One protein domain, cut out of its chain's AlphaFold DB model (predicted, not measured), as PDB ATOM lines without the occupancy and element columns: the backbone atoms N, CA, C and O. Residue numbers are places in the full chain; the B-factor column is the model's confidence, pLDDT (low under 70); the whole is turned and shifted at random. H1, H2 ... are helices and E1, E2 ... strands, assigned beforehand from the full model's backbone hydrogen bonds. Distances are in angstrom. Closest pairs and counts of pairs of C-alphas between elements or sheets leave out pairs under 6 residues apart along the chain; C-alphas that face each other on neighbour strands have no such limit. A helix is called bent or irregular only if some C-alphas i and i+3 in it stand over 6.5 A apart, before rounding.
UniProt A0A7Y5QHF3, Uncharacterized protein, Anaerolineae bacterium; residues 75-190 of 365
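AT A GLANCE: This is residues 75 to 190 of the 365 residues of an uncharacterized protein of Anaerolineae bacterium (UniProt A0A7Y5QHF3). A sheet of three long, sharply bent strands curls round H3, while H1 and H2 cover its other face: three layers, with helices on both faces of the sheet. The printed part has 116 residues with E1, E2, E3, H1, H2 and H3 in that order; the sheet runs E1 E2 E3, a meander, each strand the antiparallel neighbour of the one before, and the class is mixed, helices and strands. The whole is compact, with a radius of gyration of the C-alphas of 14.2 A and spans of 43 by 39 by 28 A.

IN THESE COORDINATES: Find C-alpha 75 at (-17.091, -8.682, -33.472); E1 runs from there to residue 87, 31.2 A, and bends by 72 degrees at residue 81. E2, residues 93 to 106, spans 32.8 A and bends by 75 degrees at residue 96. E3, residues 112 to 122, spans 27.8 A and bends by 69 degrees at residue 119. Next come H1, residues 125 to 141, 24.0 A, and H2, residues 146 to 164, 27.1 A, only just irregular: C-alphas 147 and 150 are 6.6 A apart. H3, residues 176 to 189, ends at C-alpha 189, (-29.023, -23.071, -23.179).

HOW THE PARTS SIT: In the hairpin E1 and E2, look at N 82 and O 99, 2.9 A apart; in the hairpin E2 and E3, at N 100 and O 117, 2.9 A. H3 is on the sheet, its closest C-alphas to E1 being Ala 181 and Val 84, 5.6 A. H1 has a height over the sheet of 9.3 A; C-alphas 128 and 122 of E3 are 5.6 A apart. H2 comes closest to E3 at the C-alphas of Ala 157 and Ile 119, 4.4 A. H1 and H3 have each O i to N i+4 pair within hydrogen-bond range, H2 13 of 15.

THE WHOLE: The C-alphas of Asn 108 and Gly 165 are farthest apart, 43.7 A. The printed part has no cut; the link H2 to H3 is long, and pLDDT is under 70 at residues 187 to 190.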
ATOM      1  N   ALA A  75     -16.101  -8.104 -32.570       84.12
ATOM      2  CA  ALA A  75     -17.091  -8.682 -33.472       84.12
ATOM      3  C   ALA A  75     -18.352  -9.070 -32.690       84.12
ATOM      4  O   ALA A  75     -18.270  -9.397 -31.505       84.12
ATOM      5  N   TRP A  76     -19.509  -9.039 -33.354       87.31
ATOM      6  CA  TRP A  76     -20.768  -9.515 -32.776       87.31
ATOM      7  C   TRP A  76     -20.629 -10.986 -32.356       87.31
ATOM      8  O   TRP A  76     -20.091 -11.799 -33.113       87.31
ATOM      9  N   HIS A  77     -21.069 -11.303 -31.139       86.44
ATOM     10  CA  HIS A  77     -20.968 -12.636 -30.552       86.44
ATOM     11  C   HIS A  77     -22.331 -13.313 -30.463       86.44
ATOM     12  O   HIS A  77     -22.479 -14.424 -30.963       86.44
ATOM     13  N   ASP A  78     -23.289 -12.661 -29.801       88.31
ATOM     14  CA  ASP A  78     -24.575 -13.260 -29.456       88.31
ATOM     15  C   ASP A  78     -25.593 -12.193 -29.020       88.31
ATOM     16  O   ASP A  78     -25.210 -11.070 -28.677       88.31
ATOM     17  N   ALA A  79     -26.879 -12.535 -28.989       91.56
ATOM     18  CA  ALA A  79     -27.910 -11.728 -28.344       91.56
ATOM     19  C   ALA A  79     -29.025 -12.607 -27.762       91.56
ATOM     20  O   ALA A  79     -29.505 -13.531 -28.417       91.56
ATOM     21  N   ALA A  80     -29.469 -12.283 -26.546       91.31
ATOM     22  CA  ALA A  80     -30.438 -13.083 -25.800       91.31
ATOM     23  C   ALA A  80     -31.399 -12.215 -24.976       91.31
ATOM     24  O   ALA A  80     -31.073 -11.091 -24.583       91.31
ATOM     25  N   LEU A  81     -32.584 -12.754 -24.680       92.81
ATOM     26  CA  LEU A  81     -33.452 -12.219 -23.630       92.81
ATOM     27  C   LEU A  81     -32.953 -12.728 -22.279       92.81
ATOM     28  O   LEU A  81     -32.678 -13.913 -22.141       92.81
ATOM     29  N   ILE A  82     -32.872 -11.846 -21.287       93.62
ATOM     30  CA  ILE A  82     -32.420 -12.187 -19.936       93.62
ATOM     31  C   ILE A  82     -33.360 -11.609 -18.877       93.62
ATOM     32  O   ILE A  82     -33.929 -10.518 -19.035       93.62
ATOM     33  N   ALA A  83     -33.491 -12.336 -17.771       92.44
ATOM     34  CA  ALA A  83     -34.149 -11.880 -16.555       92.44
ATOM     35  C   ALA A  83     -33.084 -11.530 -15.511       92.44
ATOM     36  O   ALA A  83     -32.265 -12.365 -15.151       92.44
ATOM     37  N   VAL A  84     -33.076 -10.287 -15.035       93.00
ATOM     38  CA  VAL A  84     -32.059  -9.785 -14.104       93.00
ATOM     39  C   VAL A  84     -32.703  -9.495 -12.757       93.00
ATOM     40  O   VAL A  84     -33.617  -8.671 -12.660       93.00
ATOM     41  N   GLU A  85     -32.198 -10.135 -11.707       91.31
ATOM     42  CA  GLU A  85     -32.538  -9.793 -10.329       91.31
ATOM     43  C   GLU A  85     -31.893  -8.452  -9.943       91.31
ATOM     44  O   GLU A  85     -30.699  -8.214 -10.143       91.31
ATOM     45  N   ARG A  86     -32.693  -7.532  -9.401       89.62
ATOM     46  CA  ARG A  86     -32.239  -6.211  -8.958       89.62
ATOM     47  C   ARG A  86     -32.143  -6.202  -7.443       89.62
ATOM     48  O   ARG A  86     -33.168  -6.163  -6.770       89.62
ATOM     49  N   ALA A  87     -30.930  -6.167  -6.909       87.00
ATOM     50  CA  ALA A  87     -30.679  -6.055  -5.475       87.00
ATOM     51  C   ALA A  87     -30.283  -4.627  -5.060       87.00
ATOM     52  O   ALA A  87     -29.737  -3.860  -5.859       87.00
ATOM     53  N   ASP A  88     -30.557  -4.265  -3.806       84.62
ATOM     54  CA  ASP A  88     -30.054  -3.029  -3.205       84.62
ATOM     55  C   ASP A  88     -28.570  -3.143  -2.796       84.62
ATOM     56  O   ASP A  88     -27.916  -4.170  -2.971       84.62
ATOM     57  N   GLU A  89     -28.014  -2.073  -2.217       80.25
ATOM     58  CA  GLU A  89     -26.622  -2.050  -1.735       80.25
ATOM     59  C   GLU A  89     -26.336  -3.069  -0.610       80.25
ATOM     60  O   GLU A  89     -25.169  -3.333  -0.312       80.25
ATOM     61  N   ASN A  90     -27.373  -3.639   0.019       74.50
ATOM     62  CA  ASN A  90     -27.266  -4.660   1.062       74.50
ATOM     63  C   ASN A  90     -27.435  -6.089   0.518       74.50
ATOM     64  O   ASN A  90     -27.233  -7.039   1.277       74.50
ATOM     65  N   GLY A  91     -27.748  -6.244  -0.774       76.38
ATOM     66  CA  GLY A  91     -28.014  -7.532  -1.409       76.38
ATOM     67  C   GLY A  91     -29.458  -8.015  -1.255       76.38
ATOM     68  O   GLY A  91     -29.735  -9.163  -1.587       76.38
ATOM     69  N   ASP A  92     -30.371  -7.174  -0.763       83.69
ATOM     70  CA  ASP A  92     -31.790  -7.516  -0.677       83.69
ATOM     71  C   ASP A  92     -32.460  -7.292  -2.040       83.69
ATOM     72  O   ASP A  92     -32.323  -6.228  -2.650       83.69
ATOM     73  N   VAL A  93     -33.218  -8.282  -2.516       85.25
ATOM     74  CA  VAL A  93     -33.920  -8.212  -3.804       85.25
ATOM     75  C   VAL A  93     -34.993  -7.123  -3.770       85.25
ATOM     76  O   VAL A  93     -35.949  -7.173  -2.997       85.25
ATOM     77  N   THR A  94     -34.836  -6.126  -4.636       87.50
ATOM     78  CA  THR A  94     -35.738  -4.976  -4.815       87.50
ATOM     79  C   THR A  94     -36.693  -5.127  -5.993       87.50
ATOM     80  O   THR A  94     -37.628  -4.334  -6.132       87.50
ATOM     81  N   GLY A  95     -36.463  -6.117  -6.854       91.12
ATOM     82  CA  GLY A  95     -37.313  -6.423  -7.995       91.12
ATOM     83  C   GLY A  95     -36.565  -7.189  -9.077       91.12
ATOM     84  O   GLY A  95     -35.441  -7.641  -8.882       91.12
ATOM     85  N   TYR A  96     -37.197  -7.284 -10.237       92.19
ATOM     86  CA  TYR A  96     -36.708  -8.008 -11.402       92.19
ATOM     87  C   TYR A  96     -36.847  -7.119 -12.634       92.19
ATOM     88  O   TYR A  96     -37.836  -6.394 -12.778       92.19
ATOM     89  N   SER A  97     -35.877  -7.164 -13.539       93.31
ATOM     90  CA  SER A  97     -35.961  -6.495 -14.837       93.31
ATOM     91  C   SER A  97     -35.789  -7.500 -15.961       93.31
ATOM     92  O   SER A  97     -34.833  -8.272 -15.957       93.31
ATOM     93  N   ILE A  98     -36.685  -7.455 -16.940       94.81
ATOM     94  CA  ILE A  98     -36.609  -8.266 -18.151       94.81
ATOM     95  C   ILE A  98     -36.096  -7.382 -19.279       94.81
ATOM     96  O   ILE A  98     -36.604  -6.274 -19.478       94.81
ATOM     97  N   GLY A  99     -35.098  -7.857 -20.017       93.56
ATOM     98  CA  GLY A  99     -34.507  -7.102 -21.115       93.56
ATOM     99  C   GLY A  99     -33.739  -7.970 -22.099       93.56
ATOM    100  O   GLY A  99     -33.690  -9.188 -21.952       93.56
ATOM    101  N   ALA A 100     -33.144  -7.329 -23.097       94.00
ATOM    102  CA  ALA A 100     -32.276  -7.976 -24.071       94.00
ATOM    103  C   ALA A 100     -30.822  -7.577 -23.840       94.00
ATOM    104  O   ALA A 100     -30.533  -6.410 -23.562       94.00
ATOM    105  N   VAL A 101     -29.914  -8.537 -23.982       93.19
ATOM    106  CA  VAL A 101     -28.472  -8.307 -24.007       93.19
ATOM    107  C   VAL A 101     -27.939  -8.593 -25.406       93.19
ATOM    108  O   VAL A 101     -28.318  -9.580 -26.030       93.19
ATOM    109  N   GLU A 102     -27.061  -7.725 -25.892       93.31
ATOM    110  CA  GLU A 102     -26.293  -7.912 -27.119       93.31
ATOM    111  C   GLU A 102     -24.809  -7.956 -26.755       93.31
ATOM    112  O   GLU A 102     -24.310  -7.054 -26.081       93.31
ATOM    113  N   LEU A 103     -24.110  -9.002 -27.183       90.19
ATOM    114  CA  LEU A 103     -22.736  -9.298 -26.809       90.19
ATOM    115  C   LEU A 103     -21.802  -9.230 -28.010       90.19
ATOM    116  O   LEU A 103     -22.116  -9.654 -29.121       90.19
ATOM    117  N   TYR A 104     -20.595  -8.765 -27.732       89.19
ATOM    118  CA  TYR A 104     -19.494  -8.614 -28.659       89.19
ATOM    119  C   TYR A 104     -18.256  -9.258 -28.044       89.19
ATOM    120  O   TYR A 104     -17.987  -9.091 -26.855       89.19
ATOM    121  N   ALA A 105     -17.486  -9.982 -28.847       88.00
ATOM    122  CA  ALA A 105     -16.243 -10.613 -28.429       88.00
ATOM    123  C   ALA A 105     -15.058  -9.936 -29.117       88.00
ATOM    124  O   ALA A 105     -15.097  -9.655 -30.319       88.00
ATOM    125  N   ASN A 106     -13.990  -9.684 -28.365       85.38
ATOM    126  CA  ASN A 106     -12.750  -9.155 -28.902       85.38
ATOM    127  C   ASN A 106     -11.788 -10.297 -29.252       85.38
ATOM    128  O   ASN A 106     -11.254 -10.968 -28.370       85.38
ATOM    129  N   ALA A 107     -11.507 -10.489 -30.539       79.50
ATOM    130  CA  ALA A 107     -10.615 -11.547 -31.012       79.50
ATOM    131  C   ALA A 107      -9.143 -11.347 -30.596       79.50
ATOM    132  O   ALA A 107      -8.375 -12.309 -30.566       79.50
ATOM    133  N   ASN A 108      -8.736 -10.113 -30.277       81.31
ATOM    134  CA  ASN A 108      -7.358  -9.777 -29.917       81.31
ATOM    135  C   ASN A 108      -7.082  -9.932 -28.414       81.31
ATOM    136  O   ASN A 108      -5.962 -10.290 -28.039       81.31
ATOM    137  N   THR A 109      -8.060  -9.638 -27.555       82.94
ATOM    138  CA  THR A 109      -7.899  -9.691 -26.089       82.94
ATOM    139  C   THR A 109      -8.600 -10.880 -25.437       82.94
ATOM    140  O   THR A 109      -8.193 -11.292 -24.352       82.94
ATOM    141  N   GLY A 110      -9.604 -11.461 -26.101       78.12
ATOM    142  CA  GLY A 110     -10.498 -12.468 -25.527       78.12
ATOM    143  C   GLY A 110     -11.580 -11.880 -24.618       78.12
ATOM    144  O   GLY A 110     -12.294 -12.640 -23.970       78.12
ATOM    145  N   ASP A 111     -11.695 -10.550 -24.550       83.25
ATOM    146  CA  ASP A 111     -12.701  -9.881 -23.729       83.25
ATOM    147  C   ASP A 111     -14.099  -9.989 -24.353       83.25
ATOM    148  O   ASP A 111     -14.251 -10.009 -25.577       83.25
ATOM    149  N   ILE A 112     -15.122  -9.992 -23.499       84.56
ATOM    150  CA  ILE A 112     -16.531  -9.899 -23.889       84.56
ATOM    151  C   ILE A 112     -17.071  -8.551 -23.407       84.56
ATOM    152  O   ILE A 112     -16.828  -8.137 -22.273       84.56
ATOM    153  N   GLY A 113     -17.783  -7.859 -24.287       87.06
ATOM    154  CA  GLY A 113     -18.466  -6.603 -24.016       87.06
ATOM    155  C   GLY A 113     -19.929  -6.727 -24.404       87.06
ATOM    156  O   GLY A 113     -20.257  -7.417 -25.360       87.06
ATOM    157  N   GLY A 114     -20.811  -6.072 -23.661       90.00
ATOM    158  CA  GLY A 114     -22.247  -6.199 -23.838       90.00
ATOM    159  C   GLY A 114     -22.985  -4.877 -23.716       90.00
ATOM    160  O   GLY A 114     -22.590  -3.994 -22.947       90.00
ATOM    161  N   SER A 115     -24.085  -4.778 -24.448       91.94
ATOM    162  CA  SER A 115     -25.098  -3.737 -24.305       91.94
ATOM    163  C   SER A 115     -26.390  -4.366 -23.796       91.94
ATOM    164  O   SER A 115     -26.720  -5.485 -24.169       91.94
ATOM    165  N   TYR A 116     -27.121  -3.658 -22.942       93.62
ATOM    166  CA  TYR A 116     -28.383  -4.112 -22.368       93.62
ATOM    167  C   TYR A 116     -29.495  -3.095 -22.619       93.62
ATOM    168  O   TYR A 116     -29.297  -1.887 -22.445       93.62
ATOM    169  N   LEU A 117     -30.669  -3.597 -22.993       94.69
ATOM    170  CA  LEU A 117     -31.907  -2.841 -23.113       94.69
ATOM    171  C   LEU A 117     -32.947  -3.423 -22.159       94.69
ATOM    172  O   LEU A 117     -33.413  -4.547 -22.336       94.69
ATOM    173  N   GLU A 118     -33.346  -2.633 -21.170       94.50
ATOM    174  CA  GLU A 118     -34.448  -2.986 -20.277       94.50
ATOM    175  C   GLU A 118     -35.783  -2.867 -21.026       94.50
ATOM    176  O   GLU A 118     -36.074  -1.819 -21.587       94.50
ATOM    177  N   ILE A 119     -36.607  -3.915 -21.033       93.19
ATOM    178  CA  ILE A 119     -37.941  -3.908 -21.664       93.19
ATOM    179  C   ILE A 119     -39.024  -3.671 -20.603       93.19
ATOM    180  O   ILE A 119     -40.020  -2.991 -20.857       93.19
ATOM    181  N   GLY A 120     -38.836  -4.202 -19.391       90.75
ATOM    182  CA  GLY A 120     -39.783  -4.019 -18.295       90.75
ATOM    183  C   GLY A 120     -39.195  -4.293 -16.917       90.75
ATOM    184  O   GLY A 120     -38.265  -5.081 -16.766       90.75
ATOM    185  N   THR A 121     -39.784  -3.663 -15.900       92.56
ATOM    186  CA  THR A 121     -39.438  -3.846 -14.485       92.56
ATOM    187  C   THR A 121     -40.635  -4.330 -13.684       92.56
ATOM    188  O   THR A 121     -41.777  -3.914 -13.904       92.56
ATOM    189  N   PHE A 122     -40.364  -5.222 -12.739       92.06
ATOM    190  CA  PHE A 122     -41.357  -5.955 -11.969       92.06
ATOM    191  C   PHE A 122     -40.921  -6.034 -10.505       92.06
ATOM    192  O   PHE A 122     -39.737  -6.050 -10.184       92.06
ATOM    193  N   GLN A 123     -41.894  -6.057  -9.600       91.62
ATOM    194  CA  GLN A 123     -41.670  -6.222  -8.154       91.62
ATOM    195  C   GLN A 123     -41.947  -7.657  -7.689       91.62
ATOM    196  O   GLN A 123     -41.635  -8.017  -6.562       91.62
ATOM    197  N   ASP A 124     -42.570  -8.448  -8.557       89.38
ATOM    198  CA  ASP A 124     -43.070  -9.784  -8.288       89.38
ATOM    199  C   ASP A 124     -42.460 -10.750  -9.305       89.38
ATOM    200  O   ASP A 124     -42.405 -10.431 -10.498       89.38
ATOM    201  N   ILE A 125     -41.965 -11.888  -8.818       89.31
ATOM    202  CA  ILE A 125     -41.235 -12.861  -9.636       89.31
ATOM    203  C   ILE A 125     -42.159 -13.543 -10.645       89.31
ATOM    204  O   ILE A 125     -41.787 -13.679 -11.808       89.31
ATOM    205  N   ASP A 126     -43.390 -13.867 -10.249       90.81
ATOM    206  CA  ASP A 126     -44.357 -14.531 -11.123       90.81
ATOM    207  C   ASP A 126     -44.770 -13.604 -12.274       90.81
ATOM    208  O   ASP A 126     -44.868 -14.022 -13.430       90.81
ATOM    209  N   ALA A 127     -44.952 -12.311 -11.986       89.06
ATOM    210  CA  ALA A 127     -45.210 -11.304 -13.011       89.06
ATOM    211  C   ALA A 127     -44.029 -11.134 -13.986       89.06
ATOM    212  O   ALA A 127     -44.253 -10.970 -15.189       89.06
ATOM    213  N   ALA A 128     -42.790 -11.176 -13.485       89.69
ATOM    214  CA  ALA A 128     -41.587 -11.092 -14.309       89.69
ATOM    215  C   ALA A 128     -41.426 -12.334 -15.202       89.69
ATOM    216  O   ALA A 128     -41.225 -12.192 -16.408       89.69
ATOM    217  N   ALA A 129     -41.591 -13.531 -14.634       88.50
ATOM    218  CA  ALA A 129     -41.522 -14.806 -15.346       88.50
ATOM    219  C   ALA A 129     -42.614 -14.911 -16.418       88.50
ATOM    220  O   ALA A 129     -42.335 -15.246 -17.568       88.50
ATOM    221  N   GLY A 130     -43.852 -14.532 -16.086       89.81
ATOM    222  CA  GLY A 130     -44.949 -14.505 -17.053       89.81
ATOM    223  C   GLY A 130     -44.669 -13.574 -18.236       89.81
ATOM    224  O   GLY A 130     -44.961 -13.922 -19.381       89.81
ATOM    225  N   PHE A 131     -44.064 -12.409 -17.983       91.44
ATOM    226  CA  PHE A 131     -43.666 -11.489 -19.048       91.44
ATOM    227  C   PHE A 131     -42.484 -12.018 -19.872       91.44
ATOM    228  O   PHE A 131     -42.497 -11.910 -21.096       91.44
ATOM    229  N   TYR A 132     -41.495 -12.639 -19.230       91.75
ATOM    230  CA  TYR A 132     -40.364 -13.269 -19.908       91.75
ATOM    231  C   TYR A 132     -40.809 -14.395 -20.851       91.75
ATOM    232  O   TYR A 132     -40.478 -14.369 -22.036       91.75
ATOM    233  N   HIS A 133     -41.642 -15.326 -20.375       90.56
ATOM    234  CA  HIS A 133     -42.182 -16.408 -21.204       90.56
ATOM    235  C   HIS A 133     -43.066 -15.892 -22.338       90.56
ATOM    236  O   HIS A 133     -43.060 -16.456 -23.432       90.56
ATOM    237  N   HIS A 134     -43.798 -14.798 -22.116       92.06
ATOM    238  CA  HIS A 134     -44.544 -14.145 -23.186       92.06
ATOM    239  C   HIS A 134     -43.615 -13.640 -24.303       92.06
ATOM    240  O   HIS A 134     -43.890 -13.884 -25.479       92.06
ATOM    241  N   LEU A 135     -42.503 -12.987 -23.950       92.38
ATOM    242  CA  LEU A 135     -41.513 -12.517 -24.923       92.38
ATOM    243  C   LEU A 135     -40.809 -13.676 -25.638       92.38
ATOM    244  O   LEU A 135     -40.677 -13.627 -26.858       92.38
ATOM    245  N   GLN A 136     -40.416 -14.730 -24.919       89.69
ATOM    246  CA  GLN A 136     -39.838 -15.933 -25.532       89.69
ATOM    247  C   GLN A 136     -40.815 -16.604 -26.505       89.69
ATOM    248  O   GLN A 136     -40.427 -16.968 -27.614       89.69
ATOM    249  N   GLY A 137     -42.095 -16.710 -26.133       87.81
ATOM    250  CA  GLY A 137     -43.144 -17.209 -27.023       87.81
ATOM    251  C   GLY A 137     -43.272 -16.358 -28.286       87.81
ATOM    252  O   GLY A 137     -43.306 -16.891 -29.388       87.81
ATOM    253  N   ALA A 138     -43.239 -15.028 -28.154       90.00
ATOM    254  CA  ALA A 138     -43.280 -14.123 -29.300       90.00
ATOM    255  C   ALA A 138     -42.034 -14.230 -30.203       90.00
ATOM    256  O   ALA A 138     -42.169 -14.140 -31.424       90.00
ATOM    257  N   VAL A 139     -40.844 -14.442 -29.630       89.12
ATOM    258  CA  VAL A 139     -39.601 -14.725 -30.372       89.12
ATOM    259  C   VAL A 139     -39.737 -16.026 -31.164       89.12
ATOM    260  O   VAL A 139     -39.441 -16.042 -32.360       89.12
ATOM    261  N   HIS A 140     -40.241 -17.086 -30.526       86.81
ATOM    262  CA  HIS A 140     -40.451 -18.391 -31.151       86.81
ATOM    263  C   HIS A 140     -41.492 -18.331 -32.280       86.81
ATOM    264  O   HIS A 140     -41.202 -18.726 -33.410       86.81
ATOM    265  N   ASP A 141     -42.668 -17.762 -32.012       90.00
ATOM    266  CA  ASP A 141     -43.780 -17.662 -32.967       90.00
ATOM    267  C   ASP A 141     -43.411 -16.847 -34.213       90.00
ATOM    268  O   ASP A 141     -43.867 -17.132 -35.323       90.00
ATOM    269  N   ARG A 142     -42.580 -15.812 -34.038       89.94
ATOM    270  CA  ARG A 142     -42.089 -14.959 -35.130       89.94
ATOM    271  C   ARG A 142     -40.804 -15.487 -35.773       89.94
ATOM    272  O   ARG A 142     -40.343 -14.875 -36.735       89.94
ATOM    273  N   GLN A 143     -40.247 -16.590 -35.266       87.06
ATOM    274  CA  GLN A 143     -38.976 -17.176 -35.705       87.06
ATOM    275  C   GLN A 143     -37.837 -16.143 -35.745       87.06
ATOM    276  O   GLN A 143     -37.068 -16.083 -36.705       87.06
ATOM    277  N   VAL A 144     -37.760 -15.293 -34.717       87.88
ATOM    278  CA  VAL A 144     -36.741 -14.238 -34.625       87.88
ATOM    279  C   VAL A 144     -35.377 -14.889 -34.424       87.88
ATOM    280  O   VAL A 144     -35.171 -15.638 -33.470       87.88
ATOM    281  N   LEU A 145     -34.439 -14.606 -35.325       84.19
ATOM    282  CA  LEU A 145     -33.068 -15.097 -35.211       84.19
ATOM    283  C   LEU A 145     -32.294 -14.289 -34.154       84.19
ATOM    284  O   LEU A 145     -32.616 -13.118 -33.949       84.19
ATOM    285  N   PRO A 146     -31.233 -14.841 -33.533       82.25
ATOM    286  CA  PRO A 146     -30.492 -14.155 -32.468       82.25
ATOM    287  C   PRO A 146     -30.039 -12.733 -32.835       82.25
ATOM    288  O   PRO A 146     -30.290 -11.790 -32.098       82.25
ATOM    289  N   PHE A 147     -29.489 -12.518 -34.033       82.19
ATOM    290  CA  PHE A 147     -29.073 -11.179 -34.480       82.19
ATOM    291  C   PHE A 147     -30.240 -10.200 -34.725       82.19
ATOM    292  O   PHE A 147     -30.020  -8.998 -34.817       82.19
ATOM    293  N   GLN A 148     -31.479 -10.690 -34.848       88.06
ATOM    294  CA  GLN A 148     -32.693  -9.872 -35.002       88.06
ATOM    295  C   GLN A 148     -33.358  -9.557 -33.654       88.06
ATOM    296  O   GLN A 148     -34.298  -8.763 -33.592       88.06
ATOM    297  N   LEU A 149     -32.884 -10.177 -32.570       89.81
ATOM    298  CA  LEU A 149     -33.433 -10.004 -31.230       89.81
ATOM    299  C   LEU A 149     -33.296  -8.556 -30.741       89.81
ATOM    300  O   LEU A 149     -34.147  -8.086 -29.994       89.81
ATOM    301  N   VAL A 150     -32.284  -7.833 -31.226       89.06
ATOM    302  CA  VAL A 150     -32.067  -6.400 -30.970       89.06
ATOM    303  C   VAL A 150     -33.259  -5.569 -31.457       89.06
ATOM    304  O   VAL A 150     -33.870  -4.848 -30.668       89.06
ATOM    305  N   ASP A 151     -33.655  -5.731 -32.723       90.44
ATOM    306  CA  ASP A 151     -34.791  -5.009 -33.314       90.44
ATOM    307  C   ASP A 151     -36.115  -5.377 -32.625       90.44
ATOM    308  O   ASP A 151     -36.968  -4.521 -32.367       90.44
ATOM    309  N   PHE A 152     -36.282  -6.662 -32.295       92.62
ATOM    310  CA  PHE A 152     -37.439  -7.154 -31.552       92.62
ATOM    311  C   PHE A 152     -37.523  -6.524 -30.154       92.62
ATOM    312  O   PHE A 152     -38.588  -6.056 -29.746       92.62
ATOM    313  N   ALA A 153     -36.407  -6.471 -29.428       91.81
ATOM    314  CA  ALA A 153     -36.344  -5.896 -28.093       91.81
ATOM    315  C   ALA A 153     -36.663  -4.397 -28.103       91.81
ATOM    316  O   ALA A 153     -37.405  -3.925 -27.241       91.81
ATOM    317  N   GLU A 154     -36.180  -3.654 -29.100       92.56
ATOM    318  CA  GLU A 154     -36.529  -2.243 -29.280       92.56
ATOM    319  C   GLU A 154     -38.017  -2.034 -29.579       92.56
ATOM    320  O   GLU A 154     -38.624  -1.074 -29.091       92.56
ATOM    321  N   GLU A 155     -38.625  -2.912 -30.381       93.25
ATOM    322  CA  GLU A 155     -40.066  -2.885 -30.631       93.25
ATOM    323  C   GLU A 155     -40.857  -3.104 -29.341       93.25
ATOM    324  O   GLU A 155     -41.725  -2.289 -29.018       93.25
ATOM    325  N   GLN A 156     -40.518  -4.147 -28.583       92.75
ATOM    326  CA  GLN A 156     -41.205  -4.495 -27.342       92.75
ATOM    327  C   GLN A 156     -41.008  -3.437 -26.251       92.75
ATOM    328  O   GLN A 156     -41.968  -3.052 -25.582       92.75
ATOM    329  N   ALA A 157     -39.797  -2.894 -26.104       91.06
ATOM    330  CA  ALA A 157     -39.515  -1.818 -25.157       91.06
ATOM    331  C   ALA A 157     -40.320  -0.550 -25.477       91.06
ATOM    332  O   ALA A 157     -40.831   0.114 -24.575       91.06
ATOM    333  N   ARG A 158     -40.468  -0.217 -26.764       92.38
ATOM    334  CA  ARG A 158     -41.255   0.935 -27.219       92.38
ATOM    335  C   ARG A 158     -42.751   0.730 -27.016       92.38
ATOM    336  O   ARG A 158     -43.398   1.621 -26.479       92.38
ATOM    337  N   GLU A 159     -43.284  -0.429 -27.394       91.88
ATOM    338  CA  GLU A 159     -44.691  -0.778 -27.162       91.88
ATOM    339  C   GLU A 159     -45.029  -0.697 -25.668       91.88
ATOM    340  O   GLU A 159     -45.992  -0.038 -25.270       91.88
ATOM    341  N   ARG A 160     -44.163  -1.255 -24.819       87.88
ATOM    342  CA  ARG A 160     -44.330  -1.222 -23.366       87.88
ATOM    343  C   ARG A 160     -44.255   0.189 -22.790       87.88
ATOM    344  O   ARG A 160     -45.031   0.549 -21.901       87.88
ATOM    345  N   ALA A 161     -43.322   0.996 -23.280       88.88
ATOM    346  CA  ALA A 161     -43.187   2.384 -22.869       88.88
ATOM    347  C   ALA A 161     -44.429   3.210 -23.250       88.88
ATOM    348  O   ALA A 161     -44.916   3.993 -22.429       88.88
ATOM    349  N   ASP A 162     -44.997   2.965 -24.435       91.62
ATOM    350  CA  ASP A 162     -46.241   3.585 -24.897       91.62
ATOM    351  C   ASP A 162     -47.443   3.185 -24.019       91.62
ATOM    352  O   ASP A 162     -48.242   4.051 -23.645       91.62
ATOM    353  N   GLU A 163     -47.554   1.912 -23.616       89.62
ATOM    354  CA  GLU A 163     -48.591   1.436 -22.683       89.62
ATOM    355  C   GLU A 163     -48.516   2.120 -21.311       89.62
ATOM    356  O   GLU A 163     -49.540   2.478 -20.719       89.62
ATOM    357  N   LEU A 164     -47.298   2.297 -20.795       86.81
ATOM    358  CA  LEU A 164     -47.037   2.888 -19.481       86.81
ATOM    359  C   LEU A 164     -46.998   4.426 -19.514       86.81
ATOM    360  O   LEU A 164     -47.001   5.066 -18.458       86.81
ATOM    361  N   GLY A 165     -46.978   5.034 -20.704       87.44
ATOM    362  CA  GLY A 165     -46.867   6.481 -20.894       87.44
ATOM    363  C   GLY A 165     -45.511   7.052 -20.466       87.44
ATOM    364  O   GLY A 165     -45.435   8.204 -20.028       87.44
ATOM    365  N   VAL A 166     -44.452   6.248 -20.558       89.69
ATOM    366  CA  VAL A 166     -43.066   6.608 -20.214       89.69
ATOM    367  C   VAL A 166     -42.211   6.653 -21.487       89.69
ATOM    368  O   VAL A 166     -42.609   6.093 -22.503       89.69
ATOM    369  N   PRO A 167     -41.064   7.355 -21.506       86.62
ATOM    370  CA  PRO A 167     -40.162   7.287 -22.653       86.62
ATOM    371  C   PRO A 167     -39.577   5.880 -22.808       86.62
ATOM    372  O   PRO A 167     -39.261   5.233 -21.809       86.62
ATOM    373  N   ALA A 168     -39.393   5.445 -24.057       86.25
ATOM    374  CA  ALA A 168     -38.721   4.188 -24.349       86.25
ATOM    375  C   ALA A 168     -37.285   4.203 -23.789       86.25
ATOM    376  O   ALA A 168     -36.582   5.213 -23.939       86.25
ATOM    377  N   PRO A 169     -36.853   3.117 -23.131       89.69
ATOM    378  CA  PRO A 169     -35.484   2.979 -22.661       89.69
ATOM    379  C   PRO A 169     -34.516   2.909 -23.847       89.69
ATOM    380  O   PRO A 169     -34.899   2.601 -24.975       89.69
ATOM    381  N   ALA A 170     -33.254   3.242 -23.590       89.50
ATOM    382  CA  ALA A 170     -32.182   3.187 -24.577       89.50
ATOM    383  C   ALA A 170     -31.158   2.128 -24.170       89.50
ATOM    384  O   ALA A 170     -30.992   1.862 -22.978       89.50
ATOM    385  N   TRP A 171     -30.443   1.585 -25.153       90.88
ATOM    386  CA  TRP A 171     -29.321   0.684 -24.912       90.88
ATOM    387  C   TRP A 171     -28.274   1.339 -24.005       90.88
ATOM    388  O   TRP A 171     -27.808   2.456 -24.256       90.88
ATOM    389  N   GLY A 172     -27.918   0.633 -22.937       89.75
ATOM    390  CA  GLY A 172     -26.845   0.984 -22.014       89.75
ATOM    391  C   GLY A 172     -25.753  -0.079 -22.011       89.75
ATOM    392  O   GLY A 172     -25.927  -1.159 -22.560       89.75
ATOM    393  N   ALA A 173     -24.618   0.210 -21.374       89.31
ATOM    394  CA  ALA A 173     -23.597  -0.810 -21.150       89.31
ATOM    395  C   ALA A 173     -24.129  -1.887 -20.189       89.31
ATOM    396  O   ALA A 173     -24.688  -1.545 -19.144       89.31
ATOM    397  N   ALA A 174     -23.926  -3.162 -20.524       90.06
ATOM    398  CA  ALA A 174     -24.258  -4.276 -19.643       90.06
ATOM    399  C   ALA A 174     -23.355  -4.253 -18.397       90.06
ATOM    400  O   ALA A 174     -22.135  -4.070 -18.490       90.06
ATOM    401  N   GLY A 175     -23.964  -4.400 -17.223       88.44
ATOM    402  CA  GLY A 175     -23.276  -4.479 -15.944       88.44
ATOM    403  C   GLY A 175     -23.048  -5.925 -15.494       88.44
ATOM    404  O   GLY A 175     -23.435  -6.874 -16.173       88.44
ATOM    405  N   PRO A 176     -22.421  -6.122 -14.320       88.62
ATOM    406  CA  PRO A 176     -22.151  -7.458 -13.787       88.62
ATOM    407  C   PRO A 176     -23.406  -8.318 -13.587       88.62
ATOM    408  O   PRO A 176     -23.334  -9.530 -13.752       88.62
ATOM    409  N   ALA A 177     -24.542  -7.703 -13.244       87.38
ATOM    410  CA  ALA A 177     -25.802  -8.417 -13.041       87.38
ATOM    411  C   ALA A 177     -26.372  -8.946 -14.366       87.38
ATOM    412  O   ALA A 177     -26.854 -10.072 -14.424       87.38
ATOM    413  N   GLU A 178     -26.267  -8.162 -15.442       91.00
ATOM    414  CA  GLU A 178     -26.683  -8.573 -16.782       91.00
ATOM    415  C   GLU A 178     -25.803  -9.706 -17.325       91.00
ATOM    416  O   GLU A 178     -26.330 -10.653 -17.902       91.00
ATOM    417  N   TYR A 179     -24.483  -9.653 -17.107       88.88
ATOM    418  CA  TYR A 179     -23.599 -10.759 -17.494       88.88
ATOM    419  C   TYR A 179     -23.883 -12.030 -16.693       88.88
ATOM    420  O   TYR A 179     -23.907 -13.102 -17.282       88.88
ATOM    421  N   ALA A 180     -24.132 -11.921 -15.383       87.75
ATOM    422  CA  ALA A 180     -24.482 -13.074 -14.556       87.75
ATOM    423  C   ALA A 180     -25.796 -13.724 -15.018       87.75
ATOM    424  O   ALA A 180     -25.851 -14.937 -15.185       87.75
ATOM    425  N   ALA A 181     -26.819 -12.916 -15.309       88.12
ATOM    426  CA  ALA A 181     -28.087 -13.404 -15.847       88.12
ATOM    427  C   ALA A 181     -27.935 -14.027 -17.246       88.12
ATOM    428  O   ALA A 181     -28.578 -15.029 -17.555       88.12
ATOM    429  N   TYR A 182     -27.073 -13.461 -18.099       88.25
ATOM    430  CA  TYR A 182     -26.738 -14.067 -19.387       88.25
ATOM    431  C   TYR A 182     -26.008 -15.397 -19.216       88.25
ATOM    432  O   TYR A 182     -26.349 -16.347 -19.906       88.25
ATOM    433  N   GLU A 183     -25.031 -15.496 -18.313       86.00
ATOM    434  CA  GLU A 183     -24.342 -16.761 -18.043       86.00
ATOM    435  C   GLU A 183     -25.290 -17.813 -17.477       86.00
ATOM    436  O   GLU A 183     -25.166 -18.970 -17.852       86.00
ATOM    437  N   GLU A 184     -26.253 -17.434 -16.639       82.81
ATOM    438  CA  GLU A 184     -27.299 -18.339 -16.160       82.81
ATOM    439  C   GLU A 184     -28.195 -18.797 -17.317       82.81
ATOM    440  O   GLU A 184     -28.358 -19.993 -17.521       82.81
ATOM    441  N   THR A 185     -28.666 -17.874 -18.160       79.94
ATOM    442  CA  THR A 185     -29.473 -18.206 -19.351       79.94
ATOM    443  C   THR A 185     -28.695 -19.090 -20.324       79.94
ATOM    444  O   THR A 185     -29.205 -20.088 -20.816       79.94
ATOM    445  N   ARG A 186     -27.419 -18.784 -20.550       72.75
ATOM    446  CA  ARG A 186     -26.517 -19.597 -21.360       72.75
ATOM    447  C   ARG A 186     -26.166 -20.903 -20.663       72.75
ATOM    448  O   ARG A 186     -25.862 -21.849 -21.357       72.75
ATOM    449  N   SER A 187     -26.171 -20.984 -19.337       61.88
ATOM    450  CA  SER A 187     -26.002 -22.243 -18.609       61.88
ATOM    451  C   SER A 187     -27.225 -23.138 -18.787       61.88
ATOM    452  O   SER A 187     -27.067 -24.352 -18.758       61.88
ATOM    453  N   LEU A 188     -28.403 -22.539 -18.980       58.00
ATOM    454  CA  LEU A 188     -29.643 -23.229 -19.335       58.00
ATOM    455  C   LEU A 188     -29.662 -23.626 -20.828       58.00
ATOM    456  O   LEU A 188     -30.114 -24.716 -21.154       58.00
ATOM    457  N   ASP A 189     -29.129 -22.785 -21.729       48.66
ATOM    458  CA  ASP A 189     -29.023 -23.071 -23.179       48.66
ATOM    459  C   ASP A 189     -27.796 -23.929 -23.549       48.66
ATOM    460  O   ASP A 189     -27.761 -24.603 -24.583       48.66
ATOM    461  N   SER A 190     -26.747 -23.907 -22.731       39.16
ATOM    462  CA  SER A 190     -25.652 -24.858 -22.801       39.16
ATOM    463  C   SER A 190     -26.182 -26.149 -22.230       39.16
ATOM    464  O   SER A 190     -26.571 -26.196 -21.070       39.16
TER     465      SER A 190